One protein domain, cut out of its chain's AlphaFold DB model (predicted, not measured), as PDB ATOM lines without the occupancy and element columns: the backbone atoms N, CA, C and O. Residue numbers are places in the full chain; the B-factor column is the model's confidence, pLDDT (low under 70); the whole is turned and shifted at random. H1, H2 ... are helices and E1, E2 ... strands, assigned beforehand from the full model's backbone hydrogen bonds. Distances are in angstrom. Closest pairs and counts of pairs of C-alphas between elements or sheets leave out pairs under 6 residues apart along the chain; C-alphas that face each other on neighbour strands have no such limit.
ATOM      1  N   PHE A 172     121.375 113.480 164.516       83.38
ATOM      2  CA  PHE A 172     120.321 113.759 165.482       83.38
ATOM      3  C   PHE A 172     119.280 114.671 164.837       83.38
ATOM      4  O   PHE A 172     119.614 115.728 164.302       83.38
ATOM      5  N   TYR A 173     118.018 114.266 164.905       84.62
ATOM      6  CA  TYR A 173     116.888 115.030 164.396       84.62
ATOM      7  C   TYR A 173     115.690 114.842 165.333       84.62
ATOM      8  O   TYR A 173     115.599 113.770 165.947       84.62
ATOM      9  N   PRO A 174     114.778 115.826 165.463       86.19
ATOM     10  CA  PRO A 174     113.612 115.711 166.335       86.19
ATOM     11  C   PRO A 174     112.864 114.391 166.137       86.19
ATOM     12  O   PRO A 174     112.506 114.044 165.012       86.19
ATOM     13  N   VAL A 175     112.655 113.652 167.230       89.88
ATOM     14  CA  VAL A 175     111.822 112.443 167.229       89.88
ATOM     15  C   VAL A 175     110.382 112.858 166.973       89.88
ATOM     16  O   VAL A 175     109.875 113.770 167.629       89.88
ATOM     17  N   VAL A 176     109.731 112.169 166.039       89.19
ATOM     18  CA  VAL A 176     108.348 112.445 165.616       89.19
ATOM     19  C   VAL A 176     107.405 111.266 165.863       89.19
ATOM     20  O   VAL A 176     106.233 111.327 165.502       89.19
ATOM     21  N   GLY A 177     107.893 110.182 166.472       91.00
ATOM     22  CA  GLY A 177     107.053 109.049 166.833       91.00
ATOM     23  C   GLY A 177     107.808 107.847 167.381       91.00
ATOM     24  O   GLY A 177     109.035 107.849 167.520       91.00
ATOM     25  N   VAL A 178     107.035 106.799 167.673       93.19
ATOM     26  CA  VAL A 178     107.524 105.482 168.099       93.19
ATOM     27  C   VAL A 178     106.913 104.404 167.217       93.19
ATOM     28  O   VAL A 178     105.703 104.396 166.989       93.19
ATOM     29  N   TYR A 179     107.745 103.477 166.750       91.44
ATOM     30  CA  TYR A 179     107.327 102.320 165.964       91.44
ATOM     31  C   TYR A 179     108.178 101.103 166.330       91.44
ATOM     32  O   TYR A 179     109.404 101.195 166.316       91.44
ATOM     33  N   GLN A 180     107.533  99.974 166.651       88.81
ATOM     34  CA  GLN A 180     108.198  98.700 166.990       88.81
ATOM     35  C   GLN A 180     109.364  98.866 167.985       88.81
ATOM     36  O   GLN A 180     110.492  98.433 167.741       88.81
ATOM     37  N   ASP A 181     109.084  99.536 169.106       87.12
ATOM     38  CA  ASP A 181     110.041  99.806 170.186       87.12
ATOM     39  C   ASP A 181     111.278 100.608 169.750       87.12
ATOM     40  O   ASP A 181     112.344 100.500 170.353       87.12
ATOM     41  N   CYS A 182     111.157 101.425 168.704       92.62
ATOM     42  CA  CYS A 182     112.152 102.414 168.306       92.62
ATOM     43  C   CYS A 182     111.513 103.801 168.282       92.62
ATOM     44  O   CYS A 182     110.409 103.972 167.759       92.62
ATOM     45  N   PHE A 183     112.245 104.810 168.746       93.31
ATOM     46  CA  PHE A 183     111.960 106.179 168.326       93.31
ATOM     47  C   PHE A 183     112.247 106.310 166.835       93.31
ATOM     48  O   PHE A 183     113.143 105.633 166.324       93.31
ATOM     49  N   PHE A 184     111.546 107.201 166.139       93.12
ATOM     50  CA  PHE A 184     111.915 107.545 164.772       93.12
ATOM     51  C   PHE A 184     111.841 109.041 164.491       93.12
ATOM     52  O   PHE A 184     111.055 109.775 165.096       93.12
ATOM     53  N   SER A 185     112.655 109.461 163.529       92.56
ATOM     54  CA  SER A 185     112.673 110.814 162.976       92.56
ATOM     55  C   SER A 185     112.547 110.734 161.459       92.56
ATOM     56  O   SER A 185     113.031 109.784 160.839       92.56
ATOM     57  N   LEU A 186     111.908 111.736 160.858       93.38
ATOM     58  CA  LEU A 186     111.873 111.916 159.409       93.38
ATOM     59  C   LEU A 186     112.912 112.972 159.035       93.38
ATOM     60  O   LEU A 186     112.702 114.161 159.255       93.38
ATOM     61  N   VAL A 187     114.055 112.529 158.524       93.69
ATOM     62  CA  VAL A 187     115.225 113.381 158.301       93.69
ATOM     63  C   VAL A 187     115.256 113.848 156.854       93.69
ATOM     64  O   VAL A 187     115.184 113.038 155.931       93.69
ATOM     65  N   SER A 188     115.380 115.159 156.646       94.31
ATOM     66  CA  SER A 188     115.489 115.711 155.295       94.31
ATOM     67  C   SER A 188     116.825 115.322 154.633       94.31
ATOM     68  O   SER A 188     117.844 115.250 155.331       94.31
ATOM     69  N   PRO A 189     116.868 115.139 153.300       95.19
ATOM     70  CA  PRO A 189     118.120 114.896 152.581       95.19
ATOM     71  C   PRO A 189     119.151 116.000 152.822       95.19
ATOM     72  O   PRO A 189     120.318 115.712 153.066       95.19
ATOM     73  N   MET A 190     118.707 117.262 152.863       94.62
ATOM     74  CA  MET A 190     119.565 118.419 153.135       94.62
ATOM     75  C   MET A 190     120.285 118.316 154.479       94.62
ATOM     76  O   MET A 190     121.476 118.607 154.568       94.62
ATOM     77  N   THR A 191     119.591 117.855 155.522       93.25
ATOM     78  CA  THR A 191     120.211 117.627 156.833       93.25
ATOM     79  C   THR A 191     121.283 116.541 156.754       93.25
ATOM     80  O   THR A 191     122.344 116.689 157.352       93.25
ATOM     81  N   ILE A 192     121.040 115.460 156.008       94.69
ATOM     82  CA  ILE A 192     122.017 114.374 155.837       94.69
ATOM     83  C   ILE A 192     123.247 114.878 155.074       94.69
ATOM     84  O   ILE A 192     124.367 114.656 155.527       94.69
ATOM     85  N   LEU A 193     123.047 115.616 153.977       95.50
ATOM     86  CA  LEU A 193     124.121 116.226 153.183       95.50
ATOM     87  C   LEU A 193     124.986 117.180 154.015       95.50
ATOM     88  O   LEU A 193     126.215 117.109 153.958       95.50
ATOM     89  N   GLU A 194     124.361 118.020 154.848       93.88
ATOM     90  CA  GLU A 194     125.079 118.891 155.783       93.88
ATOM     91  C   GLU A 194     126.001 118.068 156.695       93.88
ATOM     92  O   GLU A 194     127.166 118.419 156.879       93.88
ATOM     93  N   LYS A 195     125.527 116.937 157.232       94.06
ATOM     94  CA  LYS A 195     126.333 116.091 158.127       94.06
ATOM     95  C   LYS A 195     127.401 115.273 157.417       94.06
ATOM     96  O   LYS A 195     128.501 115.153 157.956       94.06
ATOM     97  N   LEU A 196     127.134 114.791 156.208       94.88
ATOM     98  CA  LEU A 196     128.146 114.152 155.364       94.88
ATOM     99  C   LEU A 196     129.316 115.098 155.074       94.88
ATOM    100  O   LEU A 196     130.464 114.658 155.064       94.88
ATOM    101  N   SER A 197     129.041 116.397 154.896       94.38
ATOM    102  CA  SER A 197     130.084 117.409 154.675       94.38
ATOM    103  C   SER A 197     131.014 117.610 155.882       94.38
ATOM    104  O   SER A 197     132.136 118.084 155.715       94.38
ATOM    105  N   ILE A 198     130.562 117.236 157.086       94.62
ATOM    106  CA  ILE A 198     131.350 117.305 158.323       94.62
ATOM    107  C   ILE A 198     132.200 116.039 158.477       94.62
ATOM    108  O   ILE A 198     133.407 116.138 158.681       94.62
ATOM    109  N   ASP A 199     131.578 114.860 158.386       94.88
ATOM    110  CA  ASP A 199     132.277 113.573 158.421       94.88
ATOM    111  C   ASP A 199     131.446 112.485 157.723       94.88
ATOM    112  O   ASP A 199     130.520 111.914 158.295       94.88
ATOM    113  N   ALA A 200     131.792 112.161 156.478       94.19
ATOM    114  CA  ALA A 200     131.123 111.102 155.726       94.19
ATOM    115  C   ALA A 200     131.458 109.686 156.235       94.19
ATOM    116  O   ALA A 200     130.712 108.741 155.969       94.19
ATOM    117  N   SER A 201     132.560 109.510 156.972       95.19
ATOM    118  CA  SER A 201     133.065 108.183 157.355       95.19
ATOM    119  C   SER A 201     132.193 107.478 158.398       95.19
ATOM    120  O   SER A 201     132.212 106.248 158.496       95.19
ATOM    121  N   VAL A 202     131.400 108.244 159.153       94.38
ATOM    122  CA  VAL A 202     130.480 107.709 160.166       94.38
ATOM    123  C   VAL A 202     129.126 107.286 159.590       94.38
ATOM    124  O   VAL A 202     128.333 106.672 160.303       94.38
ATOM    125  N   PHE A 203     128.861 107.576 158.312       94.19
ATOM    126  CA  PHE A 203     127.610 107.231 157.641       94.19
ATOM    127  C   PHE A 203     127.680 105.854 156.962       94.19
ATOM    128  O   PHE A 203     128.706 105.514 156.368       94.19
ATOM    129  N   PRO A 204     126.586 105.067 156.976       92.12
ATOM    130  CA  PRO A 204     126.411 103.919 156.087       92.12
ATOM    131  C   PRO A 204     126.515 104.326 154.613       92.12
ATOM    132  O   PRO A 204     126.145 105.445 154.258       92.12
ATOM    133  N   LYS A 205     126.972 103.412 153.749       91.88
ATOM    134  CA  LYS A 205     127.189 103.694 152.318       91.88
ATOM    135  C   LYS A 205     125.922 104.185 151.625       91.88
ATOM    136  O   LYS A 205     125.980 105.122 150.844       91.88
ATOM    137  N   GLU A 206     124.783 103.606 151.979       90.81
ATOM    138  CA  GLU A 206     123.474 103.937 151.424       90.81
ATOM    139  C   GLU A 206     123.103 105.405 151.669       90.81
ATOM    140  O   GLU A 206     122.466 106.031 150.828       90.81
ATOM    141  N   LEU A 207     123.518 105.975 152.808       92.88
ATOM    142  CA  LEU A 207     123.273 107.386 153.113       92.88
ATOM    143  C   LEU A 207     124.311 108.312 152.481       92.88
ATOM    144  O   LEU A 207     124.003 109.479 152.279       92.88
ATOM    145  N   GLN A 208     125.508 107.818 152.150       94.12
ATOM    146  CA  GLN A 208     126.538 108.607 151.459       94.12
ATOM    147  C   GLN A 208     126.159 108.920 150.004       94.12
ATOM    148  O   GLN A 208     126.689 109.865 149.428       94.12
ATOM    149  N   GLU A 209     125.245 108.144 149.417       93.81
ATOM    150  CA  GLU A 209     124.778 108.298 148.032       93.81
ATOM    151  C   GLU A 209     123.525 109.188 147.909       93.81
ATOM    152  O   GLU A 209     123.001 109.368 146.809       93.81
ATOM    153  N   ILE A 210     123.035 109.759 149.017       94.94
ATOM    154  CA  ILE A 210     121.881 110.669 149.015       94.94
ATOM    155  C   ILE A 210     122.190 111.956 148.242       94.94
ATOM    156  O   ILE A 210     123.280 112.515 148.331       94.94
ATOM    157  N   SER A 211     121.182 112.452 147.525       94.62
ATOM    158  CA  SER A 211     121.173 113.745 146.833       94.62
ATOM    159  C   SER A 211     120.055 114.656 147.354       94.62
ATOM    160  O   SER A 211     119.176 114.215 148.095       94.62
ATOM    161  N   GLU A 212     120.053 115.925 146.938       93.69
ATOM    162  CA  GLU A 212     119.012 116.901 147.310       93.69
ATOM    163  C   GLU A 212     117.602 116.453 146.886       93.69
ATOM    164  O   GLU A 212     116.639 116.691 147.610       93.69
ATOM    165  N   ASP A 213     117.500 115.736 145.763       95.56
ATOM    166  CA  ASP A 213     116.242 115.223 145.202       95.56
ATOM    167  C   ASP A 213     115.763 113.913 145.855       95.56
ATOM    168  O   ASP A 213     114.737 113.348 145.466       95.56
ATOM    169  N   SER A 214     116.513 113.377 146.819       96.19
ATOM    170  CA  SER A 214     116.132 112.144 147.508       96.19
ATOM    171  C   SER A 214     114.890 112.354 148.381       96.19
ATOM    172  O   SER A 214     114.593 113.451 148.845       96.19
ATOM    173  N   ASN A 215     114.156 111.278 148.665       95.81
ATOM    174  CA  ASN A 215     113.081 111.350 149.653       95.81
ATOM    175  C   ASN A 215     113.656 111.523 151.073       95.81
ATOM    176  O   ASN A 215     114.763 111.044 151.344       95.81
ATOM    177  N   PRO A 216     112.905 112.133 152.009       95.12
ATOM    178  CA  PRO A 216     113.262 112.107 153.422       95.12
ATOM    179  C   PRO A 216     113.461 110.680 153.941       95.12
ATOM    180  O   PRO A 216     112.741 109.752 153.563       95.12
ATOM    181  N   VAL A 217     114.428 110.512 154.838       94.44
ATOM    182  CA  VAL A 217     114.817 109.213 155.386       94.44
ATOM    183  C   VAL A 217     114.169 109.013 156.748       94.44
ATOM    184  O   VAL A 217     114.318 109.841 157.646       94.44
ATOM    185  N   LEU A 218     113.493 107.880 156.927       94.00
ATOM    186  CA  LEU A 218     113.070 107.422 158.246       94.00
ATOM    187  C   LEU A 218     114.267 106.814 158.977       94.00
ATOM    188  O   LEU A 218     114.778 105.765 158.588       94.00
ATOM    189  N   MET A 219     114.702 107.474 160.043       92.25
ATOM    190  CA  MET A 219     115.749 106.968 160.923       92.25
ATOM    191  C   MET A 219     115.134 106.434 162.206       92.25
ATOM    192  O   MET A 219     114.317 107.111 162.824       92.25
ATOM    193  N   PHE A 220     115.551 105.236 162.613       92.75
ATOM    194  CA  PHE A 220     115.086 104.580 163.832       92.75
ATOM    195  C   PHE A 220     116.193 104.566 164.882       92.75
ATOM    196  O   PHE A 220     117.335 104.207 164.589       92.75
ATOM    197  N   TYR A 221     115.843 104.916 166.117       89.00
ATOM    198  CA  TYR A 221     116.780 105.074 167.221       89.00
ATOM    199  C   TYR A 221     116.339 104.264 168.437       89.00
ATOM    200  O   TYR A 221     115.166 104.243 168.816       89.00
ATOM    201  N   LYS A 222     117.325 103.654 169.098       89.00
ATOM    202  CA  LYS A 222     117.189 103.054 170.426       89.00
ATOM    203  C   LYS A 222     118.248 103.638 171.343       89.00
ATOM    204  O   LYS A 222     119.418 103.733 170.977       89.00
ATOM    205  N   VAL A 223     117.842 103.993 172.556       84.06
ATOM    206  CA  VAL A 223     118.786 104.381 173.603       84.06
ATOM    207  C   VAL A 223     119.484 103.119 174.108       84.06
ATOM    208  O   VAL A 223     118.825 102.165 174.525       84.06
ATOM    209  N   LYS A 224     120.822 103.095 174.050       81.75
ATOM    210  CA  LYS A 224     121.619 102.001 174.623       81.75
ATOM    211  C   LYS A 224     121.433 102.002 176.147       81.75
ATOM    212  O   LYS A 224     121.639 103.036 176.779       81.75
ATOM    213  N   LYS A 225     121.000 100.867 176.702       67.31
ATOM    214  CA  LYS A 225     120.727 100.680 178.137       67.31
ATOM    215  C   LYS A 225     121.987 100.361 178.934       67.31
ATOM    216  O   LYS A 225     122.880  99.699 178.359       67.31
TER     217      LYS A 225
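Overview. This is residues 172 to 225 of the 225 residues of an uncharacterized protein of Porphyromonadaceae bacterium (UniProt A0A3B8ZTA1). A narrow ribbon of three antiparallel strands has a small head of two short helices, H1 and H2, beyond the end where E2 stops and E3 starts, and neither helix covers the sheet. E1 and E2 make a hairpin at the other end, and residues 222 to 225 run on past E3. The printed part has 54 residues, with two named helices and three named strands in the order E1 E2 H1 H2 E3, and the sheet order is E1, E2, E3. The class is mixed, helices and strands, with 26 residues in named elements, under half. The whole is only just compact, close to loose, with a radius of gyration of the C-alphas of 11.8 A and spans of 29 by 23 by 17 A.

Along the chain. Find C-alpha 177 at (107.053, 109.049, 166.833), where E1 begins; it runs to residue 179. E2, residues 182 to 187, covers 15.2 A. H1, residues 189 to 196, covers 10.4 A, and H2 holds residues 205 to 208. E3, residues 217 to 221, covers 12.7 A and ends at C-alpha 221, (116.780, 105.074, 167.221).

Arrangement. Look first at inner strand E2. Beside E1, N 179 and O 182 are 2.9 A apart, within hydrogen-bond range; beside E3, N 187 and O 217 are 2.8 A apart. H1 and H2 are close but not clearly touching, the closest C-alphas being those of Leu 196 and Gln 208, 7.0 A. Neither is on the sheet. In H1 every O i to N i+4 pair is within hydrogen-bond range; H2 is too short for one.

Size, cuts and confidence. The farthest C-alphas, of Asp 213 and Lys 225, are 36.3 A apart. The printed part has no cut and no long link. Mean pLDDT of the printed part is 91.9; residue 225 is under 70.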